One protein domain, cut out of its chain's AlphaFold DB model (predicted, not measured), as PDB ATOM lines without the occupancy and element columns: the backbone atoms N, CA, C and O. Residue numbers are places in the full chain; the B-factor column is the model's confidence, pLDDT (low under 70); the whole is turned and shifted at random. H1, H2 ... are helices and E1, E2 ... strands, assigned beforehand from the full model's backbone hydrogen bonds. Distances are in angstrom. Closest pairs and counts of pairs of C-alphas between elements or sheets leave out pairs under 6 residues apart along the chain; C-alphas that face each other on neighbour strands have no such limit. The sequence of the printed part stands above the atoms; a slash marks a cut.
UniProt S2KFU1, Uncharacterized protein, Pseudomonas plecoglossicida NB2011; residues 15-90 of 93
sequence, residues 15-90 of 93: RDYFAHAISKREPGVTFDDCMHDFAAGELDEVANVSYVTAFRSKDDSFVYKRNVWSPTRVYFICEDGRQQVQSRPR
ATOM      1  N   ARG A  15      18.391  12.827   7.257       74.69
ATOM      2  CA  ARG A  15      17.178  12.511   6.494       74.69
ATOM      3  C   ARG A  15      16.174  11.714   7.325       74.69
ATOM      4  O   ARG A  15      15.016  12.110   7.395       74.69
ATOM      5  N   ASP A  16      16.603  10.630   7.966       77.62
ATOM      6  CA  ASP A  16      15.697   9.732   8.698       77.62
ATOM      7  C   ASP A  16      15.169  10.381   9.978       77.62
ATOM      8  O   ASP A  16      13.981  10.293  10.290       77.62
ATOM      9  N   TYR A  17      16.047  11.079  10.702       76.56
ATOM     10  CA  TYR A  17      15.658  11.852  11.875       76.56
ATOM     11  C   TYR A  17      14.611  12.913  11.511       76.56
ATOM     12  O   TYR A  17      13.597  13.068  12.199       76.56
ATOM     13  N   PHE A  18      14.822  13.615  10.397       76.62
ATOM     14  CA  PHE A  18      13.900  14.651   9.973       76.62
ATOM     15  C   PHE A  18      12.573  14.080   9.448       76.62
ATOM     16  O   PHE A  18      11.511  14.569   9.830       76.62
ATOM     17  N   ALA A  19      12.603  12.987   8.681       80.19
ATOM     18  CA  ALA A  19      11.398  12.275   8.250       80.19
ATOM     19  C   ALA A  19      10.538  11.830   9.448       80.19
ATOM     20  O   ALA A  19       9.315  11.989   9.444       80.19
ATOM     21  N   HIS A  20      11.175  11.346  10.518       82.00
ATOM     22  CA  HIS A  20      10.485  10.995  11.759       82.00
ATOM     23  C   HIS A  20       9.838  12.213  12.427       82.00
ATOM     24  O   HIS A  20       8.668  12.158  12.814       82.00
ATOM     25  N   ALA A  21      10.561  13.334  12.521       78.75
ATOM     26  CA  ALA A  21      10.045  14.578  13.093       78.75
ATOM     27  C   ALA A  21       8.830  15.124  12.319       78.75
ATOM     28  O   ALA A  21       7.853  15.550  12.943       78.75
ATOM     29  N   ILE A  22       8.860  15.063  10.982       82.81
ATOM     30  CA  ILE A  22       7.724  15.429  10.129       82.81
ATOM     31  C   ILE A  22       6.544  14.504  10.405       82.81
ATOM     32  O   ILE A  22       5.485  14.993  10.784       82.81
ATOM     33  N   SER A  23       6.735  13.184  10.313       82.94
ATOM     34  CA  SER A  23       5.643  12.207  10.452       82.94
ATOM     35  C   SER A  23       4.918  12.286  11.801       82.94
ATOM     36  O   SER A  23       3.709  12.074  11.873       82.94
ATOM     37  N   LYS A  24       5.635  12.649  12.875       83.00
ATOM     38  CA  LYS A  24       5.047  12.894  14.198       83.00
ATOM     39  C   LYS A  24       4.171  14.140  14.228       83.00
ATOM     40  O   LYS A  24       3.224  14.199  15.011       83.00
ATOM     41  N   ARG A  25       4.529  15.168  13.457       83.19
ATOM     42  CA  ARG A  25       3.858  16.469  13.488       83.19
ATOM     43  C   ARG A  25       2.742  16.584  12.456       83.19
ATOM     44  O   ARG A  25       1.726  17.202  12.759       83.19
ATOM     45  N   GLU A  26       2.935  15.991  11.290       83.25
ATOM     46  CA  GLU A  26       2.001  15.949  10.170       83.25
ATOM     47  C   GLU A  26       1.947  14.511   9.621       83.25
ATOM     48  O   GLU A  26       2.690  14.162   8.701       83.25
ATOM     49  N   PRO A  27       1.096  13.640  10.198       83.31
ATOM     50  CA  PRO A  27       0.942  12.273   9.714       83.31
ATOM     51  C   PRO A  27       0.539  12.252   8.234       83.31
ATOM     52  O   PRO A  27      -0.461  12.859   7.854       83.31
ATOM     53  N   GLY A  28       1.313  11.546   7.410       81.19
ATOM     54  CA  GLY A  28       1.109  11.476   5.959       81.19
ATOM     55  C   GLY A  28       1.937  12.470   5.141       81.19
ATOM     56  O   GLY A  28       1.956  12.341   3.923       81.19
ATOM     57  N   VAL A  29       2.652  13.401   5.783       82.12
ATOM     58  CA  VAL A  29       3.665  14.243   5.129       82.12
ATOM     59  C   VAL A  29       5.022  13.548   5.218       82.12
ATOM     60  O   VAL A  29       5.420  13.050   6.276       82.12
ATOM     61  N   THR A  30       5.733  13.498   4.099       82.06
ATOM     62  CA  THR A  30       7.056  12.888   3.971       82.06
ATOM     63  C   THR A  30       8.156  13.944   3.876       82.06
ATOM     64  O   THR A  30       7.895  15.127   3.671       82.06
ATOM     65  N   PHE A  31       9.414  13.513   4.005       77.56
ATOM     66  CA  PHE A  31      10.571  14.376   3.736       77.56
ATOM     67  C   PHE A  31      10.519  14.967   2.322       77.56
ATOM     68  O   PHE A  31      10.850  16.132   2.135       77.56
ATOM     69  N   ASP A  32      10.095  14.171   1.340       79.88
ATOM     70  CA  ASP A  32      10.067  14.589  -0.061       79.88
ATOM     71  C   ASP A  32       8.920  15.580  -0.337       79.88
ATOM     72  O   ASP A  32       8.990  16.332  -1.302       79.88
ATOM     73  N   ASP A  33       7.908  15.658   0.538       75.00
ATOM     74  CA  ASP A  33       6.897  16.727   0.518       75.00
ATOM     75  C   ASP A  33       7.438  18.047   1.096       75.00
ATOM     76  O   ASP A  33       6.807  19.099   0.956       75.00
ATOM     77  N   CYS A  34       8.604  18.009   1.751       74.69
ATOM     78  CA  CYS A  34       9.272  19.169   2.321       74.69
ATOM     79  C   CYS A  34      10.361  19.711   1.384       74.69
ATOM     80  O   CYS A  34      11.553  19.506   1.612       74.69
ATOM     81  N   MET A  35       9.959  20.430   0.330       65.12
ATOM     82  CA  MET A  35      10.871  20.935  -0.707       65.12
ATOM     83  C   MET A  35      10.956  22.465  -0.751       65.12
ATOM     84  O   MET A  35      10.185  23.115  -1.447       65.12
ATOM     85  N   HIS A  36      11.944  23.040  -0.069       65.50
ATOM     86  CA  HIS A  36      12.734  24.191  -0.547       65.50
ATOM     87  C   HIS A  36      13.734  24.595   0.523       65.50
ATOM     88  O   HIS A  36      13.360  24.725   1.688       65.50
ATOM     89  N   ASP A  37      14.948  24.903   0.079       59.09
ATOM     90  CA  ASP A  37      15.830  25.819   0.789       59.09
ATOM     91  C   ASP A  37      15.369  27.260   0.493       59.09
ATOM     92  O   ASP A  37      15.048  27.592  -0.646       59.09
ATOM     93  N   PHE A  38      15.305  28.112   1.517       62.84
ATOM     94  CA  PHE A  38      14.793  29.482   1.394       62.84
ATOM     95  C   PHE A  38      15.816  30.447   0.784       62.84
ATOM     96  O   PHE A  38      16.996  30.419   1.149       62.84
ATOM     97  N   ALA A  39      15.346  31.415  -0.008       56.31
ATOM     98  CA  ALA A  39      16.022  32.704  -0.134       56.31
ATOM     99  C   ALA A  39      15.673  33.605   1.068       56.31
ATOM    100  O   ALA A  39      14.583  33.532   1.633       56.31
ATOM    101  N   ALA A  40      16.589  34.492   1.470       56.19
ATOM    102  CA  ALA A  40      16.461  35.289   2.695       56.19
ATOM    103  C   ALA A  40      15.153  36.099   2.837       56.19
ATOM    104  O   ALA A  40      14.705  36.329   3.958       56.19
ATOM    105  N   GLY A  41      14.543  36.513   1.723       59.03
ATOM    106  CA  GLY A  41      13.282  37.263   1.713       59.03
ATOM    107  C   GLY A  41      12.019  36.413   1.897       59.03
ATOM    108  O   GLY A  41      11.015  36.929   2.367       59.03
ATOM    109  N   GLU A  42      12.059  35.114   1.592       63.34
ATOM    110  CA  GLU A  42      10.860  34.257   1.567       63.34
ATOM    111  C   GLU A  42      10.422  33.796   2.967       63.34
ATOM    112  O   GLU A  42       9.259  33.470   3.193       63.34
ATOM    113  N   LEU A  43      11.339  33.778   3.942       64.88
ATOM    114  CA  LEU A  43      11.028  33.363   5.317       64.88
ATOM    115  C   LEU A  43      10.059  34.314   6.025       64.88
ATOM    116  O   LEU A  43       9.242  33.860   6.832       64.88
ATOM    117  N   ASP A  44      10.144  35.608   5.720       63.91
ATOM    118  CA  ASP A  44       9.274  36.613   6.329       63.91
ATOM    119  C   ASP A  44       7.832  36.439   5.828       63.91
ATOM    120  O   ASP A  44       6.898  36.373   6.624       63.91
ATOM    121  N   GLU A  45       7.658  36.207   4.525       63.75
ATOM    122  CA  GLU A  45       6.349  35.974   3.904       63.75
ATOM    123  C   GLU A  45       5.718  34.636   4.323       63.75
ATOM    124  O   GLU A  45       4.511  34.546   4.540       63.75
ATOM    125  N   VAL A  46       6.524  33.579   4.477       64.81
ATOM    126  CA  VAL A  46       6.011  32.224   4.735       64.81
ATOM    127  C   VAL A  46       5.748  31.958   6.220       64.81
ATOM    128  O   VAL A  46       4.849  31.181   6.556       64.81
ATOM    129  N   ALA A  47       6.520  32.563   7.125       61.00
ATOM    130  CA  ALA A  47       6.465  32.246   8.553       61.00
ATOM    131  C   ALA A  47       6.325  33.468   9.478       61.00
ATOM    132  O   ALA A  47       6.236  33.269  10.694       61.00
ATOM    133  N   ASN A  48       6.277  34.697   8.940       63.22
ATOM    134  CA  ASN A  48       6.298  35.948   9.710       63.22
ATOM    135  C   ASN A  48       7.458  35.966  10.720       63.22
ATOM    136  O   ASN A  48       7.288  36.224  11.919       63.22
ATOM    137  N   VAL A  49       8.638  35.556  10.253       59.84
ATOM    138  CA  VAL A  49       9.855  35.517  11.057       59.84
ATOM    139  C   VAL A  49      10.922  36.332  10.349       59.84
ATOM    140  O   VAL A  49      11.365  35.966   9.263       59.84
ATOM    141  N   SER A  50      11.388  37.387  11.021       60.81
ATOM    142  CA  SER A  50      12.597  38.110  10.628       60.81
ATOM    143  C   SER A  50      13.716  37.116  10.326       60.81
ATOM    144  O   SER A  50      13.988  36.225  11.131       60.81
ATOM    145  N   TYR A  51      14.401  37.293   9.194       54.66
ATOM    146  CA  TYR A  51      15.536  36.462   8.783       54.66
ATOM    147  C   TYR A  51      16.499  36.190   9.953       54.66
ATOM    148  O   TYR A  51      16.878  35.056  10.207       54.66
ATOM    149  N   VAL A  52      16.805  37.200  10.771       53.50
ATOM    150  CA  VAL A  52      17.726  37.070  11.914       53.50
ATOM    151  C   VAL A  52      17.209  36.110  12.998       53.50
ATOM    152  O   VAL A  52      18.005  35.381  13.590       53.50
ATOM    153  N   THR A  53      15.898  36.069  13.249       57.09
ATOM    154  CA  THR A  53      15.276  35.180  14.247       57.09
ATOM    155  C   THR A  53      14.837  33.838  13.660       57.09
ATOM    156  O   THR A  53      14.625  32.886  14.408       57.09
ATOM    157  N   ALA A  54      14.738  33.730  12.334       57.34
ATOM    158  CA  ALA A  54      14.404  32.496  11.629       57.34
ATOM    159  C   ALA A  54      15.554  31.490  11.651       57.34
ATOM    160  O   ALA A  54      15.310  30.291  11.646       57.34
ATOM    161  N   PHE A  55      16.799  31.971  11.719       61.34
ATOM    162  CA  PHE A  55      17.984  31.122  11.820       61.34
ATOM    163  C   PHE A  55      18.482  30.943  13.247       61.34
ATOM    164  O   PHE A  55      19.538  30.353  13.407       61.34
ATOM    165  N   ARG A  56      17.776  31.410  14.282       61.97
ATOM    166  CA  ARG A  56      18.208  31.225  15.674       61.97
ATOM    167  C   ARG A  56      17.184  30.490  16.510       61.97
ATOM    168  O   ARG A  56      15.978  30.698  16.374       61.97
ATOM    169  N   SER A  57      17.668  29.623  17.394       62.22
ATOM    170  CA  SER A  57      16.809  29.021  18.406       62.22
ATOM    171  C   SER A  57      16.184  30.099  19.293       62.22
ATOM    172  O   SER A  57      16.686  31.210  19.418       62.22
ATOM    173  N   LYS A  58      15.040  29.783  19.907       61.84
ATOM    174  CA  LYS A  58      14.261  30.718  20.744       61.84
ATOM    175  C   LYS A  58      15.067  31.327  21.904       61.84
ATOM    176  O   LYS A  58      14.698  32.374  22.423       61.84
ATOM    177  N   ASP A  59      16.118  30.643  22.329       63.53
ATOM    178  CA  ASP A  59      17.065  31.008  23.380       63.53
ATOM    179  C   ASP A  59      18.419  31.504  22.830       63.53
ATOM    180  O   ASP A  59      19.368  31.631  23.598       63.53
ATOM    181  N   ASP A  60      18.520  31.772  21.523       63.78
ATOM    182  CA  ASP A  60      19.724  32.239  20.816       63.78
ATOM    183  C   ASP A  60      20.959  31.324  20.951       63.78
ATOM    184  O   ASP A  60      22.076  31.704  20.594       63.78
ATOM    185  N   SER A  61      20.771  30.098  21.434       62.44
ATOM    186  CA  SER A  61      21.853  29.148  21.685       62.44
ATOM    187  C   SER A  61      22.360  28.454  20.418       62.44
ATOM    188  O   SER A  61      23.499  27.985  20.405       62.44
ATOM    189  N   PHE A  62      21.569  28.431  19.336       64.69
ATOM    190  CA  PHE A  62      21.914  27.733  18.095       64.69
ATOM    191  C   PHE A  62      21.557  28.518  16.838       64.69
ATOM    192  O   PHE A  62      20.631  29.329  16.835       64.69
ATOM    193  N   VAL A  63      22.278  28.209  15.754       65.88
ATOM    194  CA  VAL A  63      21.987  28.699  14.404       65.88
ATOM    195  C   VAL A  63      21.465  27.549  13.540       65.88
ATOM    196  O   VAL A  63      22.162  26.548  13.357       65.88
ATOM    197  N   TYR A  64      20.259  27.687  12.994       69.31
ATOM    198  CA  TYR A  64      19.723  26.750  12.007       69.31
ATOM    199  C   TYR A  64      20.514  26.866  10.711       69.31
ATOM    200  O   TYR A  64      20.835  27.966  10.268       69.31
ATOM    201  N   LYS A  65      20.838  25.730  10.096       65.19
ATOM    202  CA  LYS A  65      21.580  25.711   8.824       65.19
ATOM    203  C   LYS A  65      20.742  25.253   7.645       65.19
ATOM    204  O   LYS A  65      21.120  25.513   6.509       65.19
ATOM    205  N   ARG A  66      19.617  24.587   7.909       69.69
ATOM    206  CA  ARG A  66      18.667  24.159   6.883       69.69
ATOM    207  C   ARG A  66      17.257  24.423   7.349       69.69
ATOM    208  O   ARG A  66      16.922  24.132   8.496       69.69
ATOM    209  N   ASN A  67      16.442  24.908   6.429       73.44
ATOM    210  CA  ASN A  67      15.035  25.165   6.655       73.44
ATOM    211  C   ASN A  67      14.275  24.560   5.482       73.44
ATOM    212  O   ASN A  67      14.686  24.743   4.344       73.44
ATOM    213  N   VAL A  68      13.182  23.865   5.761       76.00
ATOM    214  CA  VAL A  68      12.320  23.241   4.747       76.00
ATOM    215  C   VAL A  68      10.863  23.415   5.153       76.00
ATOM    216  O   VAL A  68      10.580  23.689   6.318       76.00
ATOM    217  N   TRP A  69       9.915  23.265   4.233       78.81
ATOM    218  CA  TRP A  69       8.500  23.500   4.529       78.81
ATOM    219  C   TRP A  69       7.606  22.417   3.941       78.81
ATOM    220  O   TRP A  69       7.802  21.999   2.809       78.81
ATOM    221  N   SER A  70       6.627  21.973   4.724       78.56
ATOM    222  CA  SER A  70       5.481  21.190   4.265       78.56
ATOM    223  C   SER A  70       4.373  22.133   3.780       78.56
ATOM    224  O   SER A  70       4.440  23.342   4.035       78.56
ATOM    225  N   PRO A  71       3.275  21.622   3.190       76.38
ATOM    226  CA  PRO A  71       2.131  22.455   2.832       76.38
ATOM    227  C   PRO A  71       1.603  23.330   3.979       76.38
ATOM    228  O   PRO A  71       1.070  24.407   3.710       76.38
ATOM    229  N   THR A  72       1.780  22.926   5.246       79.06
ATOM    230  CA  THR A  72       1.204  23.637   6.399       79.06
ATOM    231  C   THR A  72       2.225  24.213   7.388       79.06
ATOM    232  O   THR A  72       1.848  25.031   8.236       79.06
ATOM    233  N   ARG A  73       3.514  23.848   7.310       84.25
ATOM    234  CA  ARG A  73       4.532  24.234   8.308       84.25
ATOM    235  C   ARG A  73       5.900  24.522   7.703       84.25
ATOM    236  O   ARG A  73       6.255  23.990   6.666       84.25
ATOM    237  N   VAL A  74       6.697  25.305   8.426       79.88
ATOM    238  CA  VAL A  74       8.145  25.438   8.216       79.88
ATOM    239  C   VAL A  74       8.876  24.701   9.328       79.88
ATOM    240  O   VAL A  74       8.499  24.806  10.498       79.88
ATOM    241  N   TYR A  75       9.921  23.974   8.962       80.50
ATOM    242  CA  TYR A  75      10.821  23.243   9.835       80.50
ATOM    243  C   TYR A  75      12.221  23.855   9.776       80.50
ATOM    244  O   TYR A  75      12.738  24.132   8.697       80.50
ATOM    245  N   PHE A  76      12.834  24.027  10.942       78.94
ATOM    246  CA  PHE A  76      14.152  24.625  11.136       78.94
ATOM    247  C   PHE A  76      15.077  23.573  11.743       78.94
ATOM    248  O   PHE A  76      14.780  23.044  12.818       78.94
ATOM    249  N   ILE A  77      16.167  23.244  11.052       76.25
ATOM    250  CA  ILE A  77      17.056  22.125  11.379       76.25
ATOM    251  C   ILE A  77      18.404  22.668  11.866       76.25
ATOM    252  O   ILE A  77      19.102  23.404  11.155       76.25
ATOM    253  N   CYS A  78      18.787  22.290  13.087       72.31
ATOM    254  CA  CYS A  78      20.114  22.571  13.633       72.31
ATOM    255  C   CYS A  78      21.124  21.537  13.121       72.31
ATOM    256  O   CYS A  78      20.929  20.333  13.287       72.31
ATOM    257  N   GLU A  79      22.248  21.995  12.568       65.94
ATOM    258  CA  GLU A  79      23.418  21.148  12.293       65.94
ATOM    259  C   GLU A  79      24.489  21.363  13.379       65.94
ATOM    260  O   GLU A  79      25.598  21.829  13.109       65.94
ATOM    261  N   ASP A  80      24.131  21.072  14.629       64.75
ATOM    262  CA  ASP A  80      25.006  21.139  15.811       64.75
ATOM    263  C   ASP A  80      25.426  19.743  16.318       64.75
ATOM    264  O   ASP A  80      26.038  19.605  17.377       64.75
ATOM    265  N   GLY A  81      25.081  18.694  15.564       59.91
ATOM    266  CA  GLY A  81      25.309  17.299  15.940       59.91
ATOM    267  C   GLY A  81      24.296  16.739  16.943       59.91
ATOM    268  O   GLY A  81      24.409  15.570  17.302       59.91
ATOM    269  N   ARG A  82      23.295  17.521  17.380       62.34
ATOM    270  CA  ARG A  82      22.302  17.109  18.391       62.34
ATOM    271  C   ARG A  82      20.931  16.748  17.829       62.34
ATOM    272  O   ARG A  82      20.024  16.498  18.615       62.34
ATOM    273  N   GLN A  83      20.785  16.699  16.503       69.19
ATOM    274  CA  GLN A  83      19.540  16.324  15.822       69.19
ATOM    275  C   GLN A  83      18.331  17.069  16.416       69.19
ATOM    276  O   GLN A  83      17.479  16.478  17.080       69.19
ATOM    277  N   GLN A  84      18.285  18.391  16.223       70.38
ATOM    278  CA  GLN A  84      17.198  19.245  16.709       70.38
ATOM    279  C   GLN A  84      16.417  19.862  15.547       70.38
ATOM    280  O   GLN A  84      17.005  20.407  14.610       70.38
ATOM    281  N   VAL A  85      15.087  19.804  15.639       74.88
ATOM    282  CA  VAL A  85      14.140  20.365  14.670       74.88
ATOM    283  C   VAL A  85      13.110  21.194  15.418       74.88
ATOM    284  O   VAL A  85      12.414  20.689  16.303       74.88
ATOM    285  N   GLN A  86      12.972  22.460  15.039       77.31
ATOM    286  CA  GLN A  86      11.825  23.282  15.419       77.31
ATOM    287  C   GLN A  86      10.837  23.366  14.261       77.31
ATOM    288  O   GLN A  86      11.216  23.221  13.104       77.31
ATOM    289  N   SER A  87       9.557  23.604  14.556       78.94
ATOM    290  CA  SER A  87       8.563  23.851  13.508       78.94
ATOM    291  C   SER A  87       7.611  24.979  13.870       78.94
ATOM    292  O   SER A  87       7.234  25.141  15.033       78.94
ATOM    293  N   ARG A  88       7.145  25.711  12.861       76.81
ATOM    294  CA  ARG A  88       6.118  26.751  12.987       76.81
ATOM    295  C   ARG A  88       5.026  26.546  11.935       76.81
ATOM    296  O   ARG A  88       5.336  26.035  10.862       76.81
ATOM    297  N   PRO A  89       3.755  26.875  12.230       77.94
ATOM    298  CA  PRO A  89       2.734  26.958  11.189       77.94
ATOM    299  C   PRO A  89       3.166  27.957  10.116       77.94
ATOM    300  O   PRO A  89       3.806  28.959  10.444       77.94
ATOM    301  N   ARG A  90       2.800  27.702   8.862       75.94
ATOM    302  CA  ARG A  90       2.884  28.733   7.827       75.94
ATOM    303  C   ARG A  90       1.891  29.841   8.147       75.94
ATOM    304  O   ARG A  90       0.790  29.565   8.633       75.94
TER     305      ARG A  90
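Overview. This is residues 15 to 90 of the 93 residues of an uncharacterized protein of Pseudomonas plecoglossicida NB2011 (UniProt S2KFU1). A small antiparallel sheet of three strands stands between a helix, H1, that lies slantwise over one face, and two short helices, H2 and H3, on the side away from H1. A long link, residues 26 to 41, runs from H1 past the E1 edge of the sheet to H2. The printed part has 76 residues, with three named helices and then three named strands along the chain, H1 H2 H3 E1 E2 E3; the class is mixed, helices and strands, and the sheet's order is E1, E2, E3. The whole is compact, with a radius of gyration of the C-alphas of 11.7 A and spans of 31 by 28 by 17 A.

Arrangement. Start at the sheet, a meander, each strand the antiparallel neighbour of the one before: E1, residues 64 to 69, E2, residues 73 to 78, and E3, residues 84 to 89. E1 and E2 form a hairpin at 158 degrees; look for N 75 and O 68, 2.7 A apart, within hydrogen-bond range. E2 and E3 form a hairpin at 160 degrees, with N 76 and O 86 at 2.8 A, within that range. Now find H1, residues 15 to 25, on the sheet at a height over the sheet of 9.4 A. It lies over E2 and E3, slantwise to the strands, at 39 degrees to E2 on the local plane; its closest C-alphas to E3 are those of Ala 21 and Val 85, 7.3 A apart. H2, residues 42 to 47, only grazes the sheet, with its residues 43 to 47; the C-alphas of Ala 47 and Val 74, the closest of H2 and E2, are 7.0 A apart. H3, residues 51 to 54, is only just not on the sheet, with 4 pairs of C-alphas within 10 A. H2 and H3 only just touch, with 3 pairs of C-alphas within 8 A, the closest being those of Leu 43 and Tyr 51 at 6.5 A. H1 is apart from H2 and from H3. Every O i to N i+4 pair is within hydrogen-bond range in H1 and H2; H3 is too short for such a pair.

Along the chain. Find C-alpha 64 at (19.723, 26.750, 12.007); from there E1 runs 13.9 A to C-alpha 69. E2 is 16.6 A long and E3 17.3 A, ending at C-alpha 89, (2.734, 26.958, 11.189). H1 begins at C-alpha 15, (17.178, 12.511, 6.494), and is 15.6 A long; H2 is 8.5 A and H3 5.0 A.

Size, cuts and confidence. The two C-alphas farthest apart, those of Gly 28 and Asp 60, are 31.6 A apart. The printed part has no cut. The link from H1 to H2 is long, with 16 residues. The mean pLDDT of the printed part is 70.7, and residues 35 to 66 and 79 to 83 of the model are under 70.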